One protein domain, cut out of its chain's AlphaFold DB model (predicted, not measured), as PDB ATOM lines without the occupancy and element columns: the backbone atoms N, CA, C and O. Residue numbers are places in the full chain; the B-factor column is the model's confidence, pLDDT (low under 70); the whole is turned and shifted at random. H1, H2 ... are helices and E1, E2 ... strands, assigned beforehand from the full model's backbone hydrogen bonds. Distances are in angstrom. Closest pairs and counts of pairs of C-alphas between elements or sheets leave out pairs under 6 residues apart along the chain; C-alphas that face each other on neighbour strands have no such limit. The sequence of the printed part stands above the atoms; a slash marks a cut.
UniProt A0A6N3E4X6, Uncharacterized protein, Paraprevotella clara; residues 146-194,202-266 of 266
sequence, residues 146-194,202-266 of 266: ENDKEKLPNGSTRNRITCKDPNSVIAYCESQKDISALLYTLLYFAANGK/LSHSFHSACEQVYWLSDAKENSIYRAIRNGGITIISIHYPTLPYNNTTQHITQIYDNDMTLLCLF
ATOM      1  N   GLU A 146    -136.148  14.965 -31.566       79.69
ATOM      2  CA  GLU A 146    -135.492  15.695 -30.482       79.69
ATOM      3  C   GLU A 146    -134.035  15.229 -30.366       79.69
ATOM      4  O   GLU A 146    -133.720  14.066 -30.631       79.69
ATOM      5  N   ASN A 147    -133.133  16.145 -30.014       82.06
ATOM      6  CA  ASN A 147    -131.710  15.869 -29.847       82.06
ATOM      7  C   ASN A 147    -131.196  16.596 -28.607       82.06
ATOM      8  O   ASN A 147    -130.920  17.796 -28.660       82.06
ATOM      9  N   ASP A 148    -131.038  15.841 -27.526       85.75
ATOM     10  CA  ASP A 148    -130.574  16.351 -26.245       85.75
ATOM     11  C   ASP A 148    -129.133  15.910 -26.002       85.75
ATOM     12  O   ASP A 148    -128.815  14.717 -25.988       85.75
ATOM     13  N   LYS A 149    -128.249  16.883 -25.773       86.81
ATOM     14  CA  LYS A 149    -126.849  16.640 -25.417       86.81
ATOM     15  C   LYS A 149    -126.593  17.059 -23.982       86.81
ATOM     16  O   LYS A 149    -126.809  18.209 -23.617       86.81
ATOM     17  N   GLU A 150    -126.059  16.137 -23.200       88.50
ATOM     18  CA  GLU A 150    -125.770  16.307 -21.783       88.50
ATOM     19  C   GLU A 150    -124.303  15.954 -21.505       88.50
ATOM     20  O   GLU A 150    -123.784  14.952 -22.001       88.50
ATOM     21  N   LYS A 151    -123.623  16.765 -20.689       86.06
ATOM     22  CA  LYS A 151    -122.318  16.404 -20.122       86.06
ATOM     23  C   LYS A 151    -122.532  15.696 -18.789       86.06
ATOM     24  O   LYS A 151    -123.156  16.252 -17.892       86.06
ATOM     25  N   LEU A 152    -121.982  14.496 -18.658       80.25
ATOM     26  CA  LEU A 152    -122.054  13.695 -17.442       80.25
ATOM     27  C   LEU A 152    -120.959  14.110 -16.439       80.25
ATOM     28  O   LEU A 152    -119.899  14.590 -16.854       80.25
ATOM     29  N   PRO A 153    -121.156  13.876 -15.125       76.06
ATOM     30  CA  PRO A 153    -120.201  14.272 -14.081       76.06
ATOM     31  C   PRO A 153    -118.792  13.689 -14.249       76.06
ATOM     32  O   PRO A 153    -117.814  14.276 -13.803       76.06
ATOM     33  N   ASN A 154    -118.677  12.542 -14.918       74.19
ATOM     34  CA  ASN A 154    -117.408  11.873 -15.207       74.19
ATOM     35  C   ASN A 154    -116.695  12.419 -16.465       74.19
ATOM     36  O   ASN A 154    -115.758  11.792 -16.950       74.19
ATOM     37  N   GLY A 155    -117.163  13.534 -17.038       77.94
ATOM     38  CA  GLY A 155    -116.617  14.126 -18.262       77.94
ATOM     39  C   GLY A 155    -117.102  13.477 -19.565       77.94
ATOM     40  O   GLY A 155    -116.726  13.936 -20.642       77.94
ATOM     41  N   SER A 156    -117.949  12.446 -19.494       80.06
ATOM     42  CA  SER A 156    -118.558  11.814 -20.673       80.06
ATOM     43  C   SER A 156    -119.644  12.700 -21.280       80.06
ATOM     44  O   SER A 156    -120.206  13.567 -20.612       80.06
ATOM     45  N   THR A 157    -119.986  12.467 -22.546       85.94
ATOM     46  CA  THR A 157    -121.112  13.148 -23.205       85.94
ATOM     47  C   THR A 157    -122.208  12.148 -23.539       85.94
ATOM     48  O   THR A 157    -121.957  11.156 -24.220       85.94
ATOM     49  N   ARG A 158    -123.432  12.412 -23.086       84.12
ATOM     50  CA  ARG A 158    -124.634  11.676 -23.468       84.12
ATOM     51  C   ARG A 158    -125.362  12.445 -24.566       84.12
ATOM     52  O   ARG A 158    -125.613  13.636 -24.435       84.12
ATOM     53  N   ASN A 159    -125.709  11.751 -25.639       89.56
ATOM     54  CA  ASN A 159    -126.534  12.257 -26.727       89.56
ATOM     55  C   ASN A 159    -127.799  11.400 -26.809       89.56
ATOM     56  O   ASN A 159    -127.696  10.190 -27.013       89.56
ATOM     57  N   ARG A 160    -128.972  12.008 -26.643       89.25
ATOM     58  CA  ARG A 160    -130.274  11.350 -26.745       89.25
ATOM     59  C   ARG A 160    -130.993  11.858 -27.984       89.25
ATOM     60  O   ARG A 160    -131.226  13.052 -28.114       89.25
ATOM     61  N   ILE A 161    -131.352  10.942 -28.871       89.31
ATOM     62  CA  ILE A 161    -132.219  11.201 -30.015       89.31
ATOM     63  C   ILE A 161    -133.574  10.567 -29.734       89.31
ATOM     64  O   ILE A 161    -133.625   9.377 -29.428       89.31
ATOM     65  N   THR A 162    -134.650  11.335 -29.870       87.88
ATOM     66  CA  THR A 162    -136.017  10.832 -29.693       87.88
ATOM     67  C   THR A 162    -136.819  11.069 -30.966       87.88
ATOM     68  O   THR A 162    -137.051  12.210 -31.367       87.88
ATOM     69  N   CYS A 163    -137.268   9.985 -31.587       81.62
ATOM     70  CA  CYS A 163    -138.159   9.986 -32.740       81.62
ATOM     71  C   CYS A 163    -139.518   9.445 -32.280       81.62
ATOM     72  O   CYS A 163    -139.604   8.277 -31.910       81.62
ATOM     73  N   LYS A 164    -140.565  10.276 -32.277       77.25
ATOM     74  CA  LYS A 164    -141.887   9.931 -31.708       77.25
ATOM     75  C   LYS A 164    -142.830   9.245 -32.698       77.25
ATOM     76  O   LYS A 164    -143.904   8.794 -32.318       77.25
ATOM     77  N   ASP A 165    -142.461   9.216 -33.973       65.69
ATOM     78  CA  ASP A 165    -143.292   8.688 -35.047       65.69
ATOM     79  C   ASP A 165    -142.421   8.123 -36.182       65.69
ATOM     80  O   ASP A 165    -141.259   8.506 -36.327       65.69
ATOM     81  N   PRO A 166    -142.951   7.239 -37.039       64.06
ATOM     82  CA  PRO A 166    -142.163   6.636 -38.111       64.06
ATOM     83  C   PRO A 166    -141.489   7.646 -39.057       64.06
ATOM     84  O   PRO A 166    -140.384   7.390 -39.534       64.06
ATOM     85  N   ASN A 167    -142.091   8.817 -39.310       60.62
ATOM     86  CA  ASN A 167    -141.489   9.804 -40.211       60.62
ATOM     87  C   ASN A 167    -140.274  10.481 -39.573       60.62
ATOM     88  O   ASN A 167    -139.283  10.724 -40.264       60.62
ATOM     89  N   SER A 168    -140.315  10.752 -38.264       66.19
ATOM     90  CA  SER A 168    -139.155  11.281 -37.542       66.19
ATOM     91  C   SER A 168    -138.004  10.282 -37.471       66.19
ATOM     92  O   SER A 168    -136.844  10.690 -37.555       66.19
ATOM     93  N   VAL A 169    -138.307   8.980 -37.409       70.31
ATOM     94  CA  VAL A 169    -137.296   7.915 -37.491       70.31
ATOM     95  C   VAL A 169    -136.664   7.847 -38.875       70.31
ATOM     96  O   VAL A 169    -135.438   7.838 -38.984       70.31
ATOM     97  N   ILE A 170    -137.471   7.829 -39.940       69.88
ATOM     98  CA  ILE A 170    -136.968   7.776 -41.321       69.88
ATOM     99  C   ILE A 170    -136.102   9.003 -41.611       69.88
ATOM    100  O   ILE A 170    -134.991   8.868 -42.114       69.88
ATOM    101  N   ALA A 171    -136.559  10.196 -41.223       65.31
ATOM    102  CA  ALA A 171    -135.792  11.425 -41.387       65.31
ATOM    103  C   ALA A 171    -134.470  11.406 -40.602       65.31
ATOM    104  O   ALA A 171    -133.458  11.920 -41.086       65.31
ATOM    105  N   TYR A 172    -134.452  10.806 -39.407       75.56
ATOM    106  CA  TYR A 172    -133.209  10.581 -38.675       75.56
ATOM    107  C   TYR A 172    -132.282   9.632 -39.439       75.56
ATOM    108  O   TYR A 172    -131.152  10.020 -39.729       75.56
ATOM    109  N   CYS A 173    -132.755   8.451 -39.836       75.19
ATOM    110  CA  CYS A 173    -131.951   7.445 -40.538       75.19
ATOM    111  C   CYS A 173    -131.379   7.982 -41.860       75.19
ATOM    112  O   CYS A 173    -130.184   7.855 -42.113       75.19
ATOM    113  N   GLU A 174    -132.196   8.674 -42.657       68.25
ATOM    114  CA  GLU A 174    -131.766   9.333 -43.897       68.25
ATOM    115  C   GLU A 174    -130.705  10.408 -43.652       68.25
ATOM    116  O   GLU A 174    -129.770  10.549 -44.436       68.25
ATOM    117  N   SER A 175    -130.794  11.147 -42.541       70.25
ATOM    118  CA  SER A 175    -129.778  12.149 -42.197       70.25
ATOM    119  C   SER A 175    -128.415  11.549 -41.837       70.25
ATOM    120  O   SER A 175    -127.433  12.286 -41.786       70.25
ATOM    121  N   GLN A 176    -128.356  10.243 -41.565       75.62
ATOM    122  CA  GLN A 176    -127.134   9.524 -41.200       75.62
ATOM    123  C   GLN A 176    -126.643   8.580 -42.311       75.62
ATOM    124  O   GLN A 176    -125.650   7.889 -42.108       75.62
ATOM    125  N   LYS A 177    -127.301   8.546 -43.480       67.19
ATOM    126  CA  LYS A 177    -127.028   7.565 -44.548       67.19
ATOM    127  C   LYS A 177    -125.595   7.591 -45.089       67.19
ATOM    128  O   LYS A 177    -125.084   6.562 -45.514       67.19
ATOM    129  N   ASP A 178    -124.953   8.757 -45.053       67.94
ATOM    130  CA  ASP A 178    -123.587   8.948 -45.549       67.94
ATOM    131  C   ASP A 178    -122.527   8.645 -44.468       67.94
ATOM    132  O   ASP A 178    -121.325   8.692 -44.732       67.94
ATOM    133  N   ILE A 179    -122.949   8.330 -43.235       71.88
ATOM    134  CA  ILE A 179    -122.044   7.953 -42.152       71.88
ATOM    135  C   ILE A 179    -121.806   6.449 -42.213       71.88
ATOM    136  O   ILE A 179    -122.669   5.644 -41.863       71.88
ATOM    137  N   SER A 180    -120.588   6.073 -42.594       63.12
ATOM    138  CA  SER A 180    -120.138   4.680 -42.644       63.12
ATOM    139  C   SER A 180    -119.882   4.107 -41.239       63.12
ATOM    140  O   SER A 180    -118.744   3.797 -40.887       63.12
ATOM    141  N   ALA A 181    -120.934   3.968 -40.427       75.62
ATOM    142  CA  ALA A 181    -120.905   3.246 -39.154       75.62
ATOM    143  C   ALA A 181    -121.971   2.140 -39.122       75.62
ATOM    144  O   ALA A 181    -123.060   2.278 -39.686       75.62
ATOM    145  N   LEU A 182    -121.661   1.044 -38.424       72.19
ATOM    146  CA  LEU A 182    -122.508  -0.154 -38.340       72.19
ATOM    147  C   LEU A 182    -123.897   0.155 -37.766       72.19
ATOM    148  O   LEU A 182    -124.898  -0.318 -38.298       72.19
ATOM    149  N   LEU A 183    -123.964   1.022 -36.754       80.31
ATOM    150  CA  LEU A 183    -125.215   1.520 -36.178       80.31
ATOM    151  C   LEU A 183    -126.123   2.161 -37.235       80.31
ATOM    152  O   LEU A 183    -127.295   1.810 -37.350       80.31
ATOM    153  N   TYR A 184    -125.591   3.103 -38.016       78.50
ATOM    154  CA  TYR A 184    -126.381   3.831 -39.013       78.50
ATOM    155  C   TYR A 184    -126.742   2.952 -40.202       78.50
ATOM    156  O   TYR A 184    -127.830   3.092 -40.746       78.50
ATOM    157  N   THR A 185    -125.883   1.986 -40.528       73.25
ATOM    158  CA  THR A 185    -126.187   0.932 -41.497       73.25
ATOM    159  C   THR A 185    -127.396   0.119 -41.027       73.25
ATOM    160  O   THR A 185    -128.381   0.019 -41.757       73.25
ATOM    161  N   LEU A 186    -127.388  -0.390 -39.788       76.50
ATOM    162  CA  LEU A 186    -128.516  -1.136 -39.222       76.50
ATOM    163  C   LEU A 186    -129.807  -0.307 -39.239       76.50
ATOM    164  O   LEU A 186    -130.834  -0.790 -39.710       76.50
ATOM    165  N   LEU A 187    -129.758   0.935 -38.750       77.75
ATOM    166  CA  LEU A 187    -130.919   1.827 -38.684       77.75
ATOM    167  C   LEU A 187    -131.475   2.161 -40.072       77.75
ATOM    168  O   LEU A 187    -132.686   2.119 -40.275       77.75
ATOM    169  N   TYR A 188    -130.596   2.432 -41.037       72.81
ATOM    170  CA  TYR A 188    -130.968   2.695 -42.423       72.81
ATOM    171  C   TYR A 188    -131.683   1.496 -43.056       72.81
ATOM    172  O   TYR A 188    -132.763   1.652 -43.627       72.81
ATOM    173  N   PHE A 189    -131.135   0.286 -42.904       70.12
ATOM    174  CA  PHE A 189    -131.785  -0.934 -43.394       70.12
ATOM    175  C   PHE A 189    -133.076  -1.250 -42.632       70.12
ATOM    176  O   PHE A 189    -134.038  -1.752 -43.218       70.12
ATOM    177  N   ALA A 190    -133.137  -0.925 -41.342       71.25
ATOM    178  CA  ALA A 190    -134.328  -1.115 -40.532       71.25
ATOM    179  C   ALA A 190    -135.481  -0.171 -40.903       71.25
ATOM    180  O   ALA A 190    -136.639  -0.599 -40.935       71.25
ATOM    181  N   ALA A 191    -135.166   1.069 -41.277       67.88
ATOM    182  CA  ALA A 191    -136.125   2.038 -41.793       67.88
ATOM    183  C   ALA A 191    -136.626   1.686 -43.201       67.88
ATOM    184  O   ALA A 191    -137.831   1.730 -43.448       67.88
ATOM    185  N   ASN A 192    -135.723   1.288 -44.103       63.16
ATOM    186  CA  ASN A 192    -136.057   1.047 -45.509       63.16
ATOM    187  C   ASN A 192    -136.638  -0.352 -45.785       63.16
ATOM    188  O   ASN A 192    -137.361  -0.534 -46.761       63.16
ATOM    189  N   GLY A 193    -136.432  -1.326 -44.894       53.75
ATOM    190  CA  GLY A 193    -136.937  -2.691 -45.076       53.75
ATOM    191  C   GLY A 193    -136.051  -3.600 -45.927       53.75
ATOM    192  O   GLY A 193    -135.122  -3.156 -46.587       53.75
ATOM    193  N   LYS A 194    -136.364  -4.904 -45.903       49.09
ATOM    194  CA  LYS A 194    -135.678  -5.986 -46.641       49.09
ATOM    195  C   LYS A 194    -136.394  -6.358 -47.957       49.09
ATOM    196  O   LYS A 194    -136.537  -7.539 -48.255       49.09
ATOM    197  N   LEU A 202    -123.238  -4.257 -49.710       59.12
ATOM    198  CA  LEU A 202    -124.145  -3.758 -48.676       59.12
ATOM    199  C   LEU A 202    -124.651  -4.884 -47.763       59.12
ATOM    200  O   LEU A 202    -124.914  -4.651 -46.583       59.12
ATOM    201  N   SER A 203    -124.740  -6.116 -48.277       58.56
ATOM    202  CA  SER A 203    -125.183  -7.281 -47.504       58.56
ATOM    203  C   SER A 203    -124.163  -7.648 -46.442       58.56
ATOM    204  O   SER A 203    -124.542  -8.029 -45.339       58.56
ATOM    205  N   HIS A 204    -122.874  -7.489 -46.753       63.03
ATOM    206  CA  HIS A 204    -121.801  -7.722 -45.800       63.03
ATOM    207  C   HIS A 204    -121.817  -6.681 -44.674       63.03
ATOM    208  O   HIS A 204    -121.768  -7.053 -43.505       63.03
ATOM    209  N   SER A 205    -121.969  -5.394 -45.005       65.50
ATOM    210  CA  SER A 205    -122.068  -4.323 -44.003       65.50
ATOM    211  C   SER A 205    -123.292  -4.481 -43.100       65.50
ATOM    212  O   SER A 205    -123.183  -4.315 -41.889       65.50
ATOM    213  N   PHE A 206    -124.445  -4.845 -43.668       66.81
ATOM    214  CA  PHE A 206    -125.654  -5.113 -42.892       66.81
ATOM    215  C   PHE A 206    -125.499  -6.346 -41.992       66.81
ATOM    216  O   PHE A 206    -125.783  -6.273 -40.800       66.81
ATOM    217  N   HIS A 207    -125.000  -7.460 -42.533       65.56
ATOM    218  CA  HIS A 207    -124.773  -8.682 -41.761       65.56
ATOM    219  C   HIS A 207    -123.787  -8.450 -40.610       65.56
ATOM    220  O   HIS A 207    -124.083  -8.793 -39.470       65.56
ATOM    221  N   SER A 208    -122.668  -7.774 -40.888       66.62
ATOM    222  CA  SER A 208    -121.676  -7.408 -39.876       66.62
ATOM    223  C   SER A 208    -122.261  -6.498 -38.793       66.62
ATOM    224  O   SER A 208    -121.938  -6.660 -37.617       66.62
ATOM    225  N   ALA A 209    -123.162  -5.576 -39.154       69.62
ATOM    226  CA  ALA A 209    -123.865  -4.757 -38.173       69.62
ATOM    227  C   ALA A 209    -124.765  -5.615 -37.272       69.62
ATOM    228  O   ALA A 209    -124.715  -5.460 -36.058       69.62
ATOM    229  N   CYS A 210    -125.533  -6.552 -37.834       70.25
ATOM    230  CA  CYS A 210    -126.396  -7.444 -37.059       70.25
ATOM    231  C   CYS A 210    -125.634  -8.372 -36.100       70.25
ATOM    232  O   CYS A 210    -126.163  -8.681 -35.031       70.25
ATOM    233  N   GLU A 211    -124.428  -8.818 -36.470       70.88
ATOM    234  CA  GLU A 211    -123.577  -9.668 -35.622       70.88
ATOM    235  C   GLU A 211    -122.929  -8.909 -34.461       70.88
ATOM    236  O   GLU A 211    -122.721  -9.482 -33.394       70.88
ATOM    237  N   GLN A 212    -122.618  -7.625 -34.651       72.75
ATOM    238  CA  GLN A 212    -121.978  -6.799 -33.622       72.75
ATOM    239  C   GLN A 212    -122.974  -6.192 -32.628       72.75
ATOM    240  O   GLN A 212    -122.572  -5.707 -31.574       72.75
ATOM    241  N   VAL A 213    -124.270  -6.242 -32.938       78.50
ATOM    242  CA  VAL A 213    -125.335  -5.803 -32.035       78.50
ATOM    243  C   VAL A 213    -125.555  -6.826 -30.930       78.50
ATOM    244  O   VAL A 213    -125.830  -8.000 -31.185       78.50
ATOM    245  N   TYR A 214    -125.583  -6.353 -29.689       82.44
ATOM    246  CA  TYR A 214    -126.099  -7.141 -28.581       82.44
ATOM    247  C   TYR A 214    -127.623  -6.976 -28.480       82.44
ATOM    248  O   TYR A 214    -128.136  -5.939 -28.052       82.44
ATOM    249  N   TRP A 215    -128.360  -8.003 -28.906       77.12
ATOM    250  CA  TRP A 215    -129.825  -8.037 -28.892       77.12
ATOM    251  C   TRP A 215    -130.358  -8.483 -27.529       77.12
ATOM    252  O   TRP A 215    -129.934  -9.513 -27.013       77.12
ATOM    253  N   LEU A 216    -131.332  -7.753 -26.975       77.06
ATOM    254  CA  LEU A 216    -132.008  -8.142 -25.727       77.06
ATOM    255  C   LEU A 216    -133.357  -8.839 -25.956       77.06
ATOM    256  O   LEU A 216    -133.958  -9.345 -25.014       77.06
ATOM    257  N   SER A 217    -133.835  -8.871 -27.201       67.12
ATOM    258  CA  SER A 217    -135.075  -9.542 -27.593       67.12
ATOM    259  C   SER A 217    -134.784 -10.829 -28.363       67.12
ATOM    260  O   SER A 217    -133.992 -10.821 -29.307       67.12
ATOM    261  N   ASP A 218    -135.517 -11.900 -28.051       63.97
ATOM    262  CA  ASP A 218    -135.479 -13.169 -28.797       63.97
ATOM    263  C   ASP A 218    -135.909 -13.007 -30.264       63.97
ATOM    264  O   ASP A 218    -135.495 -13.765 -31.141       63.97
ATOM    265  N   ALA A 219    -136.702 -11.970 -30.561       63.31
ATOM    266  CA  ALA A 219    -137.098 -11.616 -31.920       63.31
ATOM    267  C   ALA A 219    -136.004 -10.839 -32.690       63.31
ATOM    268  O   ALA A 219    -136.203 -10.543 -33.872       63.31
ATOM    269  N   LYS A 220    -134.865 -10.519 -32.048       70.75
ATOM    270  CA  LYS A 220    -133.676  -9.836 -32.602       70.75
ATOM    271  C   LYS A 220    -134.043  -8.665 -33.522       70.75
ATOM    272  O   LYS A 220    -134.741  -7.742 -33.100       70.75
ATOM    273  N   GLU A 221    -133.644  -8.739 -34.793       65.19
ATOM    274  CA  GLU A 221    -133.864  -7.733 -35.834       65.19
ATOM    275  C   GLU A 221    -135.348  -7.348 -35.980       65.19
ATOM    276  O   GLU A 221    -135.679  -6.187 -36.216       65.19
ATOM    277  N   ASN A 222    -136.283  -8.284 -35.777       69.12
ATOM    278  CA  ASN A 222    -137.714  -7.989 -35.901       69.12
ATOM    279  C   ASN A 222    -138.206  -6.981 -34.864       69.12
ATOM    280  O   ASN A 222    -139.171  -6.265 -35.136       69.12
ATOM    281  N   SER A 223    -137.563  -6.905 -33.698       72.75
ATOM    282  CA  SER A 223    -137.942  -5.944 -32.662       72.75
ATOM    283  C   SER A 223    -137.614  -4.508 -33.091       72.75
ATOM    284  O   SER A 223    -138.491  -3.645 -33.040       72.75
ATOM    285  N   ILE A 224    -136.422  -4.272 -33.654       75.81
ATOM    286  CA  ILE A 224    -136.031  -2.952 -34.167       75.81
ATOM    287  C   ILE A 224    -136.815  -2.564 -35.428       75.81
ATOM    288  O   ILE A 224    -137.267  -1.425 -35.528       75.81
ATOM    289  N   TYR A 225    -137.085  -3.510 -36.341       71.75
ATOM    290  CA  TYR A 225    -137.940  -3.258 -37.510       71.75
ATOM    291  C   TYR A 225    -139.345  -2.804 -37.099       71.75
ATOM    292  O   TYR A 225    -139.896  -1.868 -37.680       71.75
ATOM    293  N   ARG A 226    -139.941  -3.464 -36.096       72.00
ATOM    294  CA  ARG A 226    -141.275  -3.114 -35.590       72.00
ATOM    295  C   ARG A 226    -141.281  -1.752 -34.910       72.00
ATOM    296  O   ARG A 226    -142.177  -0.966 -35.201       72.00
ATOM    297  N   ALA A 227    -140.295  -1.459 -34.065       75.88
ATOM    298  CA  ALA A 227    -140.207  -0.174 -33.373       75.88
ATOM    299  C   ALA A 227    -140.095   0.997 -34.366       75.88
ATOM    300  O   ALA A 227    -140.892   1.936 -34.325       75.88
ATOM    301  N   ILE A 228    -139.195   0.874 -35.347       72.44
ATOM    302  CA  ILE A 228    -138.972   1.892 -36.382       72.44
ATOM    303  C   ILE A 228    -140.216   2.114 -37.253       72.44
ATOM    304  O   ILE A 228    -140.539   3.254 -37.582       72.44
ATOM    305  N   ARG A 229    -140.938   1.044 -37.606       65.75
ATOM    306  CA  ARG A 229    -142.108   1.131 -38.495       65.75
ATOM    307  C   ARG A 229    -143.406   1.538 -37.794       65.75
ATOM    308  O   ARG A 229    -144.259   2.125 -38.454       65.75
ATOM    309  N   ASN A 230    -143.567   1.230 -36.506       61.78
ATOM    310  CA  ASN A 230    -144.868   1.329 -35.834       61.78
ATOM    311  C   ASN A 230    -144.943   2.358 -34.698       61.78
ATOM    312  O   ASN A 230    -146.058   2.732 -34.346       61.78
ATOM    313  N   GLY A 231    -143.827   2.793 -34.101       59.34
ATOM    314  CA  GLY A 231    -143.899   3.513 -32.820       59.34
ATOM    315  C   GLY A 231    -142.862   4.600 -32.570       59.34
ATOM    316  O   GLY A 231    -143.006   5.319 -31.592       59.34
ATOM    317  N   GLY A 232    -141.851   4.762 -33.426       75.12
ATOM    318  CA  GLY A 232    -140.730   5.641 -33.094       75.12
ATOM    319  C   GLY A 232    -139.639   4.913 -32.297       75.12
ATOM    320  O   GLY A 232    -139.817   3.766 -31.885       75.12
ATOM    321  N   ILE A 233    -138.485   5.556 -32.116       88.44
ATOM    322  CA  ILE A 233    -137.352   5.011 -31.349       88.44
ATOM    323  C   ILE A 233    -136.693   6.096 -30.502       88.44
ATOM    324  O   ILE A 233    -136.669   7.270 -30.879       88.44
ATOM    325  N   THR A 234    -136.082   5.682 -29.395       91.75
ATOM    326  CA  THR A 234    -135.143   6.519 -28.641       91.75
ATOM    327  C   THR A 234    -133.745   5.918 -28.726       91.75
ATOM    328  O   THR A 234    -133.550   4.749 -28.405       91.75
ATOM    329  N   ILE A 235    -132.757   6.715 -29.133       90.81
ATOM    330  CA  ILE A 235    -131.352   6.308 -29.222       90.81
ATOM    331  C   ILE A 235    -130.553   7.109 -28.201       90.81
ATOM    332  O   ILE A 235    -130.522   8.337 -28.254       90.81
ATOM    333  N   ILE A 236    -129.865   6.428 -27.291       89.94
ATOM    334  CA  ILE A 236    -129.006   7.051 -26.282       89.94
ATOM    335  C   ILE A 236    -127.573   6.615 -26.543       89.94
ATOM    336  O   ILE A 236    -127.262   5.438 -26.438       89.94
ATOM    337  N   SER A 237    -126.691   7.556 -26.870       89.19
ATOM    338  CA  SER A 237    -125.263   7.291 -27.080       89.19
ATOM    339  C   SER A 237    -124.430   7.985 -26.011       89.19
ATOM    340  O   SER A 237    -124.514   9.205 -25.858       89.19
ATOM    341  N   ILE A 238    -123.610   7.232 -25.283       85.50
ATOM    342  CA  ILE A 238    -122.698   7.748 -24.258       85.50
ATOM    343  C   ILE A 238    -121.278   7.662 -24.801       85.50
ATOM    344  O   ILE A 238    -120.822   6.587 -25.167       85.50
ATOM    345  N   HIS A 239    -120.594   8.800 -24.862       84.88
ATOM    346  CA  HIS A 239    -119.216   8.924 -25.320       84.88
ATOM    347  C   HIS A 239    -118.335   9.132 -24.098       84.88
ATOM    348  O   HIS A 239    -118.416  10.183 -23.452       84.88
ATOM    349  N   TYR A 240    -117.525   8.131 -23.770       81.06
ATOM    350  CA  TYR A 240    -116.616   8.200 -22.638       81.06
ATOM    351  C   TYR A 240    -115.356   8.983 -23.014       81.06
ATOM    352  O   TYR A 240    -114.906   8.916 -24.164       81.06
ATOM    353  N   PRO A 241    -114.772   9.736 -22.069       75.69
ATOM    354  CA  PRO A 241    -113.496  10.390 -22.299       75.69
ATOM    355  C   PRO A 241    -112.428   9.339 -22.608       75.69
ATOM    356  O   PRO A 241    -112.372   8.276 -21.987       75.69
ATOM    357  N   THR A 242    -111.583   9.644 -23.586       71.50
ATOM    358  CA  THR A 242    -110.479   8.778 -23.994       71.50
ATOM    359  C   THR A 242    -109.526   8.604 -22.814       71.50
ATOM    360  O   THR A 242    -109.035   9.588 -22.254       71.50
ATOM    361  N   LEU A 243    -109.285   7.359 -22.399       66.75
ATOM    362  CA  LEU A 243    -108.337   7.083 -21.323       66.75
ATOM    363  C   LEU A 243    -106.908   7.326 -21.836       66.75
ATOM    364  O   LEU A 243    -106.590   6.927 -22.954       66.75
ATOM    365  N   PRO A 244    -106.011   7.914 -21.027       59.56
ATOM    366  CA  PRO A 244    -104.694   8.372 -21.483       59.56
ATOM    367  C   PRO A 244    -103.762   7.266 -22.014       59.56
ATOM    368  O   PRO A 244    -102.769   7.575 -22.661       59.56
ATOM    369  N   TYR A 245    -104.077   5.992 -21.766       57.94
ATOM    370  CA  TYR A 245    -103.275   4.838 -22.194       57.94
ATOM    371  C   TYR A 245    -103.904   4.030 -23.333       57.94
ATOM    372  O   TYR A 245    -103.311   3.053 -23.781       57.94
ATOM    373  N   ASN A 246    -105.096   4.409 -23.804       54.75
ATOM    374  CA  ASN A 246    -105.802   3.683 -24.852       54.75
ATOM    375  C   ASN A 246    -106.445   4.688 -25.814       54.75
ATOM    376  O   ASN A 246    -107.404   5.365 -25.457       54.75
ATOM    377  N   ASN A 247    -105.939   4.774 -27.048       55.91
ATOM    378  CA  ASN A 247    -106.443   5.703 -28.076       55.91
ATOM    379  C   ASN A 247    -107.846   5.343 -28.607       55.91
ATOM    380  O   ASN A 247    -108.332   5.948 -29.560       55.91
ATOM    381  N   THR A 248    -108.508   4.350 -28.017       54.66
ATOM    382  CA  THR A 248    -109.867   3.944 -28.365       54.66
ATOM    383  C   THR A 248    -110.883   4.722 -27.537       54.66
ATOM    384  O   THR A 248    -111.035   4.488 -26.336       54.66
ATOM    385  N   THR A 249    -111.616   5.621 -28.190       59.59
ATOM    386  CA  THR A 249    -112.816   6.243 -27.622       59.59
ATOM    387  C   THR A 249    -113.889   5.175 -27.440       59.59
ATOM    388  O   THR A 249    -114.413   4.640 -28.418       59.59
ATOM    389  N   GLN A 250    -114.222   4.860 -26.190       68.69
ATOM    390  CA  GLN A 250    -115.346   3.981 -25.889       68.69
ATOM    391  C   GLN A 250    -116.646   4.764 -26.054       68.69
ATOM    392  O   GLN A 250    -116.811   5.853 -25.498       68.69
ATOM    393  N   HIS A 251    -117.574   4.207 -26.817       78.06
ATOM    394  CA  HIS A 251    -118.943   4.681 -26.872       78.06
ATOM    395  C   HIS A 251    -119.877   3.489 -26.723       78.06
ATOM    396  O   HIS A 251    -119.544   2.395 -27.164       78.06
ATOM    397  N   ILE A 252    -121.003   3.709 -26.053       83.81
ATOM    398  CA  ILE A 252    -122.082   2.727 -25.943       83.81
ATOM    399  C   ILE A 252    -123.336   3.390 -26.482       83.81
ATOM    400  O   ILE A 252    -123.675   4.500 -26.053       83.81
ATOM    401  N   THR A 253    -124.035   2.711 -27.381       87.75
ATOM    402  CA  THR A 253    -125.319   3.160 -27.905       87.75
ATOM    403  C   THR A 253    -126.421   2.180 -27.527       87.75
ATOM    404  O   THR A 253    -126.330   0.983 -27.756       87.75
ATOM    405  N   GLN A 254    -127.494   2.707 -26.951       90.56
ATOM    406  CA  GLN A 254    -128.664   1.965 -26.502       90.56
ATOM    407  C   GLN A 254    -129.866   2.392 -27.341       90.56
ATOM    408  O   GLN A 254    -130.085   3.594 -27.528       90.56
ATOM    409  N   ILE A 255    -130.642   1.430 -27.837       90.12
ATOM    410  CA  ILE A 255    -131.827   1.699 -28.661       90.12
ATOM    411  C   ILE A 255    -133.063   1.162 -27.957       90.12
ATOM    412  O   ILE A 255    -133.120  -0.016 -27.608       90.12
ATOM    413  N   TYR A 256    -134.058   2.025 -27.796       90.56
ATOM    414  CA  TYR A 256    -135.326   1.730 -27.146       90.56
ATOM    415  C   TYR A 256    -136.490   1.891 -28.124       90.56
ATOM    416  O   TYR A 256    -136.426   2.723 -29.036       90.56
ATOM    417  N   ASP A 257    -137.558   1.128 -27.903       88.69
ATOM    418  CA  ASP A 257    -138.856   1.408 -28.514       88.69
ATOM    419  C   ASP A 257    -139.583   2.571 -27.810       88.69
ATOM    420  O   ASP A 257    -139.041   3.241 -26.925       88.69
ATOM    421  N   ASN A 258    -140.817   2.836 -28.237       83.19
ATOM    422  CA  ASN A 258    -141.646   3.918 -27.711       83.19
ATOM    423  C   ASN A 258    -142.084   3.702 -26.252       83.19
ATOM    424  O   ASN A 258    -142.315   4.669 -25.530       83.19
ATOM    425  N   ASP A 259    -142.150   2.445 -25.811       86.44
ATOM    426  CA  ASP A 259    -142.493   2.068 -24.437       86.44
ATOM    427  C   ASP A 259    -141.254   2.078 -23.522       86.44
ATOM    428  O   ASP A 259    -141.317   1.663 -22.364       86.44
ATOM    429  N   MET A 260    -140.117   2.578 -24.025       88.19
ATOM    430  CA  MET A 260    -138.816   2.582 -23.354       88.19
ATOM    431  C   MET A 260    -138.294   1.174 -23.031       88.19
ATOM    432  O   MET A 260    -137.450   1.005 -22.144       88.19
ATOM    433  N   THR A 261    -138.723   0.163 -23.789       89.25
ATOM    434  CA  THR A 261    -138.141  -1.178 -23.739       89.25
ATOM    435  C   THR A 261    -136.817  -1.173 -24.491       89.25
ATOM    436  O   THR A 261    -136.746  -0.767 -25.653       89.25
ATOM    437  N   LEU A 262    -135.744  -1.618 -23.835       88.94
ATOM    438  CA  LEU A 262    -134.421  -1.712 -24.451       88.94
ATOM    439  C   LEU A 262    -134.406  -2.840 -25.492       88.94
ATOM    440  O   LEU A 262    -134.600  -4.006 -25.154       88.94
ATOM    441  N   LEU A 263    -134.137  -2.495 -26.750       86.00
ATOM    442  CA  LEU A 263    -134.122  -3.436 -27.871       86.00
ATOM    443  C   LEU A 263    -132.729  -4.028 -28.089       86.00
ATOM    444  O   LEU A 263    -132.573  -5.241 -28.259       86.00
ATOM    445  N   CYS A 264    -131.711  -3.163 -28.105       82.81
ATOM    446  CA  CYS A 264    -130.336  -3.568 -28.368       82.81
ATOM    447  C   CYS A 264    -129.285  -2.556 -27.891       82.81
ATOM    448  O   CYS A 264    -129.597  -1.402 -27.570       82.81
ATOM    449  N   LEU A 265    -128.037  -3.031 -27.850       84.31
ATOM    450  CA  LEU A 265    -126.837  -2.287 -27.483       84.31
ATOM    451  C   LEU A 265    -125.780  -2.409 -28.595       84.31
ATOM    452  O   LEU A 265    -125.614  -3.487 -29.172       84.31
ATOM    453  N   PHE A 266    -125.075  -1.311 -28.847       77.94
ATOM    454  CA  PHE A 266    -123.879  -1.194 -29.682       77.94
ATOM    455  C   PHE A 266    -122.710  -0.685 -28.842       77.94
ATOM    456  O   PHE A 266    -122.961   0.188 -27.972       77.94
TER     457      PHE A 266
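Overview. This is residues 146 to 194 and 202 to 266 of the 266 residues of an uncharacterized protein of Paraprevotella clara (UniProt A0A6N3E4X6). A twisted, five-stranded antiparallel sheet makes one layer, and helices on one face make the other: H1 toward the E1 end, H4 toward the E5 end. H2 packs on both of these helices, and H3 crosses H2 on its outer side, while the long loop of the hairpin E3 and E4 reaches beyond the strand ends. The printed part has 114 residues, with four named helices and five named strands in the order E1 E2 H1 H2 H3 H4 E3 E4 E5 along the chain; the class is mixed, helices and strands, and the sheet's order is E1 E2 E3 E4 E5. The whole is compact, with a radius of gyration of the C-alphas of 14.3 A and spans of 42 by 30 by 29 A.

Arrangement. In the sheet, E1, residues 146 to 151, and E2, residues 157 to 163, form an antiparallel hairpin, with N 148 and O 160 2.9 A apart, within hydrogen-bond range. E3, residues 233 to 239, is antiparallel to E2, with N 161 and O 235 at 2.8 A. E3, E4, residues 251 to 256, and E5, residues 262 to 265, form a meander, each strand the antiparallel neighbour of the one before; N 236 and O 254 are 2.9 A apart, and N 263 and O 255 2.8 A. Residues 214 to 215 also pair, antiparallel, with residues 264 to 265 of E5. H1, residues 166 to 175, is over E2 at a height of 8.1 A over the sheet and stands up from it at 49 degrees. H4, residues 221 to 230, is on the sheet at a height of 9.3 A. H2, residues 182 to 192, is the hub, and is not on the sheet. It touches H1 at a steep tilt of 46 degrees, opposite ways, closest at the C-alphas of Cys 173 and Tyr 188, 5.2 A. It touches H4 at a steep tilt of 54 degrees, the same way, closest at the C-alphas of Ala 190 and Tyr 225, 5.2 A. H3, residues 202 to 212, touches H2 at a steep tilt of 63 degrees, closest at the C-alphas of Leu 182 and Ala 209, 4.8 A. H3 is apart from H1. In H1, H2, H3 and H4 every O i to N i+4 pair is within hydrogen-bond range.

Along the chain. E1 begins at C-alpha 146, (-135.492, 15.695, -30.482). E2 is 19.8 A long and E3 19.5 A; H2 is 15.4 A and H3 15.5 A. E5 ends at C-alpha 265, (-126.837, -2.287, -27.483).

Size, cuts and confidence. The C-alphas farthest apart, those of Asn 230 and Tyr 245, are 43.9 A apart. Residues 195 to 201 are not printed, and C-alphas 194 and 202 are 11.9 A apart across the cut. The link from E3 to E4, 11 residues, is long. Mean pLDDT of the printed part is 74.7; residues under 70 include 202 to 209 and 243 to 250.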